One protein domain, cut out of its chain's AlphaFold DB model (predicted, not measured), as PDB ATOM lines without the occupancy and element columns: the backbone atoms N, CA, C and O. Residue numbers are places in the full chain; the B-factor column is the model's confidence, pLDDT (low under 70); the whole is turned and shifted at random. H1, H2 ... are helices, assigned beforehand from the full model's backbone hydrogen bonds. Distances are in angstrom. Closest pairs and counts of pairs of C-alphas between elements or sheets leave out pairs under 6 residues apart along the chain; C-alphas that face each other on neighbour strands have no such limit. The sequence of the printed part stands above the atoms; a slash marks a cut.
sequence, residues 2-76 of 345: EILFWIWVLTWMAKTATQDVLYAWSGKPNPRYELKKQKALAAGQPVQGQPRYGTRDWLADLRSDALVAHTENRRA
ATOM      1  N   GLU A   2      -2.898 -57.014 -40.033       84.88
ATOM      2  CA  GLU A   2      -3.264 -55.591 -39.910       84.88
ATOM      3  C   GLU A   2      -4.744 -55.332 -39.550       84.88
ATOM      4  O   GLU A   2      -5.033 -54.499 -38.697       84.88
ATOM      5  N   ILE A   3      -5.686 -56.111 -40.095       85.69
ATOM      6  CA  ILE A   3      -7.126 -55.970 -39.790       85.69
ATOM      7  C   ILE A   3      -7.429 -56.235 -38.304       85.69
ATOM      8  O   ILE A   3      -8.173 -55.488 -37.674       85.69
ATOM      9  N   LEU A   4      -6.818 -57.268 -37.713       84.38
ATOM     10  CA  LEU A   4      -7.017 -57.605 -36.297       84.38
ATOM     11  C   LEU A   4      -6.470 -56.517 -35.365       84.38
ATOM     12  O   LEU A   4      -7.056 -56.255 -34.316       84.38
ATOM     13  N   PHE A   5      -5.375 -55.859 -35.761       86.31
ATOM     14  CA  PHE A   5      -4.841 -54.706 -35.041       86.31
ATOM     15  C   PHE A   5      -5.848 -53.550 -35.029       86.31
ATOM     16  O   PHE A   5      -6.149 -53.020 -33.962       86.31
ATOM     17  N   TRP A   6      -6.437 -53.211 -36.179       88.94
ATOM     18  CA  TRP A   6      -7.429 -52.137 -36.260       88.94
ATOM     19  C   TRP A   6      -8.715 -52.445 -35.492       88.94
ATOM     20  O   TRP A   6      -9.212 -51.574 -34.783       88.94
ATOM     21  N   ILE A   7      -9.216 -53.684 -35.541       88.81
ATOM     22  CA  ILE A   7     -10.375 -54.105 -34.734       88.81
ATOM     23  C   ILE A   7     -10.079 -53.937 -33.238       88.81
ATOM     24  O   ILE A   7     -10.915 -53.417 -32.494       88.81
ATOM     25  N   TRP A   8      -8.881 -54.323 -32.790       91.31
ATOM     26  CA  TRP A   8      -8.471 -54.146 -31.399       91.31
ATOM     27  C   TRP A   8      -8.389 -52.665 -31.008       91.31
ATOM     28  O   TRP A   8      -8.936 -52.286 -29.973       91.31
ATOM     29  N   VAL A   9      -7.778 -51.818 -31.848       84.88
ATOM     30  CA  VAL A   9      -7.683 -50.366 -31.614       84.88
ATOM     31  C   VAL A   9      -9.071 -49.733 -31.525       84.88
ATOM     32  O   VAL A   9      -9.332 -48.994 -30.580       84.88
ATOM     33  N   LEU A  10      -9.981 -50.053 -32.449       86.56
ATOM     34  CA  LEU A  10     -11.347 -49.519 -32.448       86.56
ATOM     35  C   LEU A  10     -12.138 -49.969 -31.214       86.56
ATOM     36  O   LEU A  10     -12.800 -49.151 -30.580       86.56
ATOM     37  N   THR A  11     -12.021 -51.242 -30.828       86.88
ATOM     38  CA  THR A  11     -12.676 -51.774 -29.620       86.88
ATOM     39  C   THR A  11     -12.137 -51.099 -28.358       86.88
ATOM     40  O   THR A  11     -12.905 -50.734 -27.467       86.88
ATOM     41  N   TRP A  12     -10.818 -50.891 -28.287       90.44
ATOM     42  CA  TRP A  12     -10.183 -50.161 -27.194       90.44
ATOM     43  C   TRP A  12     -10.670 -48.708 -27.152       90.44
ATOM     44  O   TRP A  12     -11.155 -48.272 -26.115       90.44
ATOM     45  N   MET A  13     -10.647 -47.992 -28.282       86.88
ATOM     46  CA  MET A  13     -11.120 -46.606 -28.365       86.88
ATOM     47  C   MET A  13     -12.591 -46.475 -27.959       86.88
ATOM     48  O   MET A  13     -12.917 -45.564 -27.207       86.88
ATOM     49  N   ALA A  14     -13.467 -47.390 -28.387       85.00
ATOM     50  CA  ALA A  14     -14.884 -47.377 -28.020       85.00
ATOM     51  C   ALA A  14     -15.098 -47.553 -26.507       85.00
ATOM     52  O   ALA A  14     -15.899 -46.835 -25.902       85.00
ATOM     53  N   LYS A  15     -14.347 -48.466 -25.876       89.69
ATOM     54  CA  LYS A  15     -14.391 -48.694 -24.424       89.69
ATOM     55  C   LYS A  15     -13.870 -47.488 -23.637       89.69
ATOM     56  O   LYS A  15     -14.466 -47.096 -22.636       89.69
ATOM     57  N   THR A  16     -12.771 -46.888 -24.082       86.56
ATOM     58  CA  THR A  16     -12.186 -45.714 -23.419       86.56
ATOM     59  C   THR A  16     -13.078 -44.483 -23.599       86.56
ATOM     60  O   THR A  16     -13.296 -43.734 -22.652       86.56
ATOM     61  N   ALA A  17     -13.678 -44.311 -24.780       84.81
ATOM     62  CA  ALA A  17     -14.617 -43.228 -25.055       84.81
ATOM     63  C   ALA A  17     -15.879 -43.304 -24.187       84.81
ATOM     64  O   ALA A  17     -16.318 -42.289 -23.651       84.81
ATOM     65  N   THR A  18     -16.448 -44.499 -24.004       88.25
ATOM     66  CA  THR A  18     -17.613 -44.685 -23.121       88.25
ATOM     67  C   THR A  18     -17.284 -44.351 -21.668       88.25
ATOM     68  O   THR A  18     -18.092 -43.708 -21.001       88.25
ATOM     69  N   GLN A  19     -16.090 -44.710 -21.186       88.12
ATOM     70  CA  GLN A  19     -15.629 -44.280 -19.863       88.12
ATOM     71  C   GLN A  19     -15.511 -42.753 -19.786       88.12
ATOM     72  O   GLN A  19     -16.102 -42.153 -18.893       88.12
ATOM     73  N   ASP A  20     -14.833 -42.112 -20.739       84.12
ATOM     74  CA  ASP A  20     -14.652 -40.655 -20.760       84.12
ATOM     75  C   ASP A  20     -16.000 -39.902 -20.721       84.12
ATOM     76  O   ASP A  20     -16.143 -38.935 -19.970       84.12
ATOM     77  N   VAL A  21     -17.008 -40.380 -21.462       84.56
ATOM     78  CA  VAL A  21     -18.365 -39.805 -21.470       84.56
ATOM     79  C   VAL A  21     -19.072 -39.987 -20.124       84.56
ATOM     80  O   VAL A  21     -19.672 -39.039 -19.620       84.56
ATOM     81  N   LEU A  22     -18.972 -41.165 -19.498       87.12
ATOM     82  CA  LEU A  22     -19.552 -41.411 -18.169       87.12
ATOM     83  C   LEU A  22     -18.922 -40.517 -17.088       87.12
ATOM     84  O   LEU A  22     -19.623 -40.002 -16.213       87.12
ATOM     85  N   TYR A  23     -17.606 -40.295 -17.147       86.06
ATOM     86  CA  TYR A  23     -16.913 -39.392 -16.221       86.06
ATOM     87  C   TYR A  23     -17.285 -37.926 -16.470       86.06
ATOM     88  O   TYR A  23     -17.582 -37.208 -15.515       86.06
ATOM     89  N   ALA A  24     -17.379 -37.507 -17.735       82.94
ATOM     90  CA  ALA A  24     -17.849 -36.169 -18.089       82.94
ATOM     91  C   ALA A  24     -19.280 -35.911 -17.591       82.94
ATOM     92  O   ALA A  24     -19.555 -34.851 -17.031       82.94
ATOM     93  N   TRP A  25     -20.176 -36.890 -17.734       87.06
ATOM     94  CA  TRP A  25     -21.564 -36.769 -17.288       87.06
ATOM     95  C   TRP A  25     -21.705 -36.763 -15.762       87.06
ATOM     96  O   TRP A  25     -22.490 -35.996 -15.212       87.06
ATOM     97  N   SER A  26     -20.902 -37.565 -15.059       87.44
ATOM     98  CA  SER A  26     -20.903 -37.606 -13.590       87.44
ATOM     99  C   SER A  26     -20.172 -36.430 -12.927       87.44
ATOM    100  O   SER A  26     -20.136 -36.357 -11.699       87.44
ATOM    101  N   GLY A  27     -19.566 -35.525 -13.710       87.25
ATOM    102  CA  GLY A  27     -18.780 -34.394 -13.205       87.25
ATOM    103  C   GLY A  27     -17.495 -34.805 -12.478       87.25
ATOM    104  O   GLY A  27     -16.851 -33.972 -11.840       87.25
ATOM    105  N   LYS A  28     -17.115 -36.086 -12.550       88.81
ATOM    106  CA  LYS A  28     -15.886 -36.606 -11.951       88.81
ATOM    107  C   LYS A  28     -14.715 -36.400 -12.920       88.81
ATOM    108  O   LYS A  28     -14.895 -36.539 -14.132       88.81
ATOM    109  N   PRO A  29     -13.508 -36.084 -12.424       82.12
ATOM    110  CA  PRO A  29     -12.337 -35.952 -13.280       82.12
ATOM    111  C   PRO A  29     -12.066 -37.265 -14.023       82.12
ATOM    112  O   PRO A  29     -12.226 -38.356 -13.477       82.12
ATOM    113  N   ASN A  30     -11.669 -37.154 -15.290       85.81
ATOM    114  CA  ASN A  30     -11.372 -38.317 -16.117       85.81
ATOM    115  C   ASN A  30     -10.143 -39.064 -15.545       85.81
ATOM    116  O   ASN A  30      -9.090 -38.434 -15.384       85.81
ATOM    117  N   PRO A  31     -10.214 -40.386 -15.301       87.56
ATOM    118  CA  PRO A  31      -9.092 -41.166 -14.769       87.56
ATOM    119  C   PRO A  31      -7.813 -41.073 -15.623       87.56
ATOM    120  O   PRO A  31      -6.705 -41.132 -15.087       87.56
ATOM    121  N   ARG A  32      -7.922 -40.860 -16.944       84.75
ATOM    122  CA  ARG A  32      -6.755 -40.634 -17.823       84.75
ATOM    123  C   ARG A  32      -6.023 -39.342 -17.485       84.75
ATOM    124  O   ARG A  32      -4.793 -39.311 -17.512       84.75
ATOM    125  N   TYR A  33      -6.762 -38.289 -17.151       87.38
ATOM    126  CA  TYR A  33      -6.163 -37.018 -16.762       87.38
ATOM    127  C   TYR A  33      -5.423 -37.147 -15.427       87.38
ATOM    128  O   TYR A  33      -4.315 -36.632 -15.296       87.38
ATOM    129  N   GLU A  34      -5.965 -37.903 -14.470       90.38
ATOM    130  CA  GLU A  34      -5.276 -38.162 -13.201       90.38
ATOM    131  C   GLU A  34      -3.983 -38.959 -13.393       90.38
ATOM    132  O   GLU A  34      -2.952 -38.587 -12.833       90.38
ATOM    133  N   LEU A  35      -3.991 -39.986 -14.250       89.69
ATOM    134  CA  LEU A  35      -2.780 -40.736 -14.595       89.69
ATOM    135  C   LEU A  35      -1.727 -39.854 -15.279       89.69
ATOM    136  O   LEU A  35      -0.547 -39.927 -14.932       89.69
ATOM    137  N   LYS A  36      -2.128 -38.994 -16.227       88.75
ATOM    138  CA  LYS A  36      -1.209 -38.043 -16.880       88.75
ATOM    139  C   LYS A  36      -0.660 -37.026 -15.883       88.75
ATOM    140  O   LYS A  36       0.538 -36.758 -15.888       88.75
ATOM    141  N   LYS A  37      -1.500 -36.530 -14.974       93.38
ATOM    142  CA  LYS A  37      -1.099 -35.637 -13.883       93.38
ATOM    143  C   LYS A  37      -0.087 -36.304 -12.951       93.38
ATOM    144  O   LYS A  37       0.929 -35.694 -12.639       93.38
ATOM    145  N   GLN A  38      -0.319 -37.553 -12.545       94.38
ATOM    146  CA  GLN A  38       0.622 -38.313 -11.717       94.38
ATOM    147  C   GLN A  38       1.955 -38.549 -12.439       94.38
ATOM    148  O   GLN A  38       3.008 -38.354 -11.838       94.38
ATOM    149  N   LYS A  39       1.929 -38.897 -13.735       92.19
ATOM    150  CA  LYS A  39       3.148 -39.052 -14.549       92.19
ATOM    151  C   LYS A  39       3.925 -37.739 -14.686       92.19
ATOM    152  O   LYS A  39       5.143 -37.753 -14.539       92.19
ATOM    153  N   ALA A  40       3.241 -36.618 -14.920       92.88
ATOM    154  CA  ALA A  40       3.873 -35.300 -14.993       92.88
ATOM    155  C   ALA A  40       4.524 -34.914 -13.655       92.88
ATOM    156  O   ALA A  40       5.682 -34.506 -13.637       92.88
ATOM    157  N   LEU A  41       3.825 -35.138 -12.534       95.50
ATOM    158  CA  LEU A  41       4.360 -34.906 -11.188       95.50
ATOM    159  C   LEU A  41       5.585 -35.777 -10.895       95.50
ATOM    160  O   LEU A  41       6.588 -35.268 -10.403       95.50
ATOM    161  N   ALA A  42       5.536 -37.067 -11.237       95.62
ATOM    162  CA  ALA A  42       6.665 -37.980 -11.062       95.62
ATOM    163  C   ALA A  42       7.881 -37.589 -11.921       95.62
ATOM    164  O   ALA A  42       9.018 -37.813 -11.519       95.62
ATOM    165  N   ALA A  43       7.647 -36.978 -13.085       94.44
ATOM    166  CA  ALA A  43       8.693 -36.475 -13.971       94.44
ATOM    167  C   ALA A  43       9.195 -35.063 -13.601       94.44
ATOM    168  O   ALA A  43      10.036 -34.520 -14.316       94.44
ATOM    169  N   GLY A  44       8.669 -34.439 -12.537       96.00
ATOM    170  CA  GLY A  44       8.985 -33.051 -12.178       96.00
ATOM    171  C   GLY A  44       8.507 -32.018 -13.207       96.00
ATOM    172  O   GLY A  44       8.986 -30.888 -13.219       96.00
ATOM    173  N   GLN A  45       7.582 -32.397 -14.093       95.50
ATOM    174  CA  GLN A  45       7.017 -31.512 -15.105       95.50
ATOM    175  C   GLN A  45       5.835 -30.720 -14.529       95.50
ATOM    176  O   GLN A  45       5.077 -31.245 -13.705       95.50
ATOM    177  N   PRO A  46       5.629 -29.462 -14.963       92.69
ATOM    178  CA  PRO A  46       4.468 -28.690 -14.544       92.69
ATOM    179  C   PRO A  46       3.181 -29.404 -14.969       92.69
ATOM    180  O   PRO A  46       3.029 -29.820 -16.119       92.69
ATOM    181  N   VAL A  47       2.240 -29.537 -14.031       92.25
ATOM    182  CA  VAL A  47       0.923 -30.117 -14.311       92.25
ATOM    183  C   VAL A  47       0.171 -29.163 -15.229       92.25
ATOM    184  O   VAL A  47      -0.260 -28.093 -14.801       92.25
ATOM    185  N   GLN A  48       0.005 -29.549 -16.491       85.38
ATOM    186  CA  GLN A  48      -0.865 -28.813 -17.398       85.38
ATOM    187  C   GLN A  48      -2.310 -28.928 -16.906       85.38
ATOM    188  O   GLN A  48      -2.757 -30.016 -16.535       85.38
ATOM    189  N   GLY A  49      -3.025 -27.800 -16.874       84.50
ATOM    190  CA  GLY A  49      -4.448 -27.782 -16.542       84.50
ATOM    191  C   GLY A  49      -5.244 -28.666 -17.501       84.50
ATOM    192  O   GLY A  49      -4.821 -28.893 -18.634       84.50
ATOM    193  N   GLN A  50      -6.393 -29.168 -17.047       79.06
ATOM    194  CA  GLN A  50      -7.230 -30.056 -17.847       79.06
ATOM    195  C   GLN A  50      -7.601 -29.347 -19.157       79.06
ATOM    196  O   GLN A  50      -8.274 -28.310 -19.104       79.06
ATOM    197  N   PRO A  51      -7.153 -29.850 -20.324       74.06
ATOM    198  CA  PRO A  51      -7.464 -29.206 -21.585       74.06
ATOM    199  C   PRO A  51      -8.980 -29.179 -21.766       74.06
ATOM    200  O   PRO A  51      -9.658 -30.190 -21.564       74.06
ATOM    201  N   ARG A  52      -9.528 -28.031 -22.178       74.19
ATOM    202  CA  ARG A  52     -10.873 -27.999 -22.762       74.19
ATOM    203  C   ARG A  52     -10.755 -28.601 -24.154       74.19
ATOM    204  O   ARG A  52     -10.475 -27.891 -25.112       74.19
ATOM    205  N   TYR A  53     -10.861 -29.920 -24.233       72.12
ATOM    206  CA  TYR A  53     -10.684 -30.626 -25.491       72.12
ATOM    207  C   TYR A  53     -11.757 -30.208 -26.502       72.12
ATOM    208  O   TYR A  53     -12.954 -30.347 -26.244       72.12
ATOM    209  N   GLY A  54     -11.326 -29.759 -27.681       82.00
ATOM    210  CA  GLY A  54     -12.146 -29.888 -28.880       82.00
ATOM    211  C   GLY A  54     -12.271 -31.367 -29.264       82.00
ATOM    212  O   GLY A  54     -11.387 -32.174 -28.967       82.00
ATOM    213  N   THR A  55     -13.348 -31.742 -29.958       73.94
ATOM    214  CA  THR A  55     -13.595 -33.135 -30.386       73.94
ATOM    215  C   THR A  55     -12.438 -33.729 -31.198       73.94
ATOM    216  O   THR A  55     -12.143 -34.916 -31.068       73.94
ATOM    217  N   ARG A  56     -11.733 -32.909 -31.994       77.06
ATOM    218  CA  ARG A  56     -10.566 -33.340 -32.785       77.06
ATOM    219  C   ARG A  56      -9.346 -33.655 -31.916       77.06
ATOM    220  O   ARG A  56      -8.733 -34.701 -32.113       77.06
ATOM    221  N   ASP A  57      -9.034 -32.800 -30.945       78.75
ATOM    222  CA  ASP A  57      -7.883 -32.994 -30.052       78.75
ATOM    223  C   ASP A  57      -8.093 -34.203 -29.136       78.75
ATOM    224  O   ASP A  57      -7.165 -34.970 -28.887       78.75
ATOM    225  N   TRP A  58      -9.335 -34.427 -28.698       82.56
ATOM    226  CA  TRP A  58      -9.696 -35.609 -27.917       82.56
ATOM    227  C   TRP A  58      -9.512 -36.909 -28.713       82.56
ATOM    228  O   TRP A  58      -8.940 -37.872 -28.199       82.56
ATOM    229  N   LEU A  59      -9.927 -36.936 -29.987       80.50
ATOM    230  CA  LEU A  59      -9.712 -38.093 -30.865       80.50
ATOM    231  C   LEU A  59      -8.224 -38.347 -31.139       80.50
ATOM    232  O   LEU A  59      -7.793 -39.503 -31.149       80.50
ATOM    233  N   ALA A  60      -7.434 -37.290 -31.343       83.50
ATOM    234  CA  ALA A  60      -5.989 -37.407 -31.523       83.50
ATOM    235  C   ALA A  60      -5.314 -38.002 -30.273       83.50
ATOM    236  O   ALA A  60      -4.489 -38.911 -30.391       83.50
ATOM    237  N   ASP A  61      -5.724 -37.557 -29.082       82.81
ATOM    238  CA  ASP A  61      -5.206 -38.058 -27.807       82.81
ATOM    239  C   ASP A  61      -5.614 -39.521 -27.549       82.81
ATOM    240  O   ASP A  61      -4.804 -40.336 -27.111       82.81
ATOM    241  N   LEU A  62      -6.852 -39.905 -27.884       83.88
ATOM    242  CA  LEU A  62      -7.305 -41.303 -27.861       83.88
ATOM    243  C   LEU A  62      -6.487 -42.201 -28.787       83.88
ATOM    244  O   LEU A  62      -6.102 -43.302 -28.395       83.88
ATOM    245  N   ARG A  63      -6.222 -41.746 -30.013       84.00
ATOM    246  CA  ARG A  63      -5.427 -42.511 -30.977       84.00
ATOM    247  C   ARG A  63      -3.994 -42.699 -30.480       84.00
ATOM    248  O   ARG A  63      -3.460 -43.801 -30.595       84.00
ATOM    249  N   SER A  64      -3.387 -41.647 -29.933       87.94
ATOM    250  CA  SER A  64      -2.043 -41.705 -29.346       87.94
ATOM    251  C   SER A  64      -1.985 -42.719 -28.199       87.94
ATOM    252  O   SER A  64      -1.164 -43.640 -28.225       87.94
ATOM    253  N   ASP A  65      -2.921 -42.634 -27.250       85.75
ATOM    254  CA  ASP A  65      -2.956 -43.542 -26.100       85.75
ATOM    255  C   ASP A  65      -3.210 -45.001 -26.520       85.75
ATOM    256  O   ASP A  65      -2.612 -45.913 -25.949       85.75
ATOM    257  N   ALA A  66      -4.022 -45.243 -27.558       81.50
ATOM    258  CA  ALA A  66      -4.249 -46.585 -28.101       81.50
ATOM    259  C   ALA A  66      -2.955 -47.216 -28.647       81.50
ATOM    260  O   ALA A  66      -2.690 -48.403 -28.434       81.50
ATOM    261  N   LEU A  67      -2.128 -46.418 -29.333       84.81
ATOM    262  CA  LEU A  67      -0.834 -46.868 -29.851       84.81
ATOM    263  C   LEU A  67       0.140 -47.178 -28.714       84.81
ATOM    264  O   LEU A  67       0.775 -48.235 -28.731       84.81
ATOM    265  N   VAL A  68       0.215 -46.312 -27.700       88.31
ATOM    266  CA  VAL A  68       1.043 -46.552 -26.510       88.31
ATOM    267  C   VAL A  68       0.598 -47.838 -25.809       88.31
ATOM    268  O   VAL A  68       1.422 -48.735 -25.623       88.31
ATOM    269  N   ALA A  69      -0.699 -48.002 -25.542       85.69
ATOM    270  CA  ALA A  69      -1.249 -49.201 -24.909       85.69
ATOM    271  C   ALA A  69      -0.947 -50.478 -25.712       85.69
ATOM    272  O   ALA A  69      -0.608 -51.517 -25.143       85.69
ATOM    273  N   HIS A  70      -1.009 -50.415 -27.047       85.69
ATOM    274  CA  HIS A  70      -0.625 -51.542 -27.894       85.69
ATOM    275  C   HIS A  70       0.863 -51.886 -27.760       85.69
ATOM    276  O   HIS A  70       1.225 -53.060 -27.636       85.69
ATOM    277  N   THR A  71       1.743 -50.879 -27.776       89.62
ATOM    278  CA  THR A  71       3.187 -51.104 -27.616       89.62
ATOM    279  C   THR A  71       3.529 -51.670 -26.240       89.62
ATOM    280  O   THR A  71       4.331 -52.600 -26.156       89.62
ATOM    281  N   GLU A  72       2.881 -51.189 -25.178       89.19
ATOM    282  CA  GLU A  72       3.019 -51.722 -23.821       89.19
ATOM    283  C   GLU A  72       2.531 -53.170 -23.742       89.19
ATOM    284  O   GLU A  72       3.246 -54.018 -23.214       89.19
ATOM    285  N   ASN A  73       1.390 -53.500 -24.355       86.88
ATOM    286  CA  ASN A  73       0.888 -54.874 -24.427       86.88
ATOM    287  C   ASN A  73       1.865 -55.802 -25.172       86.88
ATOM    288  O   ASN A  73       2.162 -56.904 -24.712       86.88
ATOM    289  N   ARG A  74       2.445 -55.352 -26.294       88.81
ATOM    290  CA  ARG A  74       3.483 -56.125 -27.002       88.81
ATOM    291  C   ARG A  74       4.731 -56.325 -26.145       88.81
ATOM    292  O   ARG A  74       5.268 -57.429 -26.129       88.81
ATOM    293  N   ARG A  75       5.175 -55.294 -25.421       92.31
ATOM    294  CA  ARG A  75       6.308 -55.390 -24.485       92.31
ATOM    295  C   ARG A  75       6.003 -56.338 -23.328       92.31
ATOM    296  O   ARG A  75       6.856 -57.148 -22.989       92.31
ATOM    297  N   ALA A  76       4.797 -56.287 -22.767       90.50
ATOM    298  CA  ALA A  76       4.356 -57.177 -21.698       90.50
ATOM    299  C   ALA A  76       4.321 -58.637 -22.166       90.50
ATOM    300  O   ALA A  76       4.887 -59.498 -21.500       90.50
TER     301      ALA A  76
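This is residues 2 to 76 of the 345 residues of an uncharacterized protein of Micromonospora inyonensis (UniProt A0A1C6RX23). Two long helices, H1 and H3, cross as an X near their middles, and a shorter helix, H2, sits off to one side, joined back to H3 by a long loop, residues 43 to 54. The printed part has 75 residues with three named helices, H1, H2, H3 in chain order, no named strand, and is all helix. It is only just compact, close to loose, with a radius of gyration of the C-alphas of 13.6 A and spans of 38 by 30 by 19 A.

H1, residues 2 to 25, is 34.7 A long from C-alpha 2 at (-3.264, -55.591, -39.910). H3, residues 55 to 76, is 31.2 A long and ends at C-alpha 76 at (4.356, -57.177, -21.698). H2 is residues 31 to 42, 16.5 A.

H1, with residues 9 to 16 alone, touches H3, with residues 62 to 67 alone; the closest C-alphas, of Val 9 and Ala 66, are 6.2 A apart. They run opposite ways at a steep tilt of 56 degrees. H2 is near H1, with 6 pairs of C-alphas within 10 A, and apart from H3. In H1, H2 and H3 every O i to N i+4 pair is within hydrogen-bond range.

The farthest C-alphas, of Ile 3 and Gly 44, are 39.3 A apart. The printed part has no cut. H1 to H2 is a tight link, H2 to H3 a long one. Residues 71 to 76 of H3 stand free. No printed residue is under 70 in pLDDT.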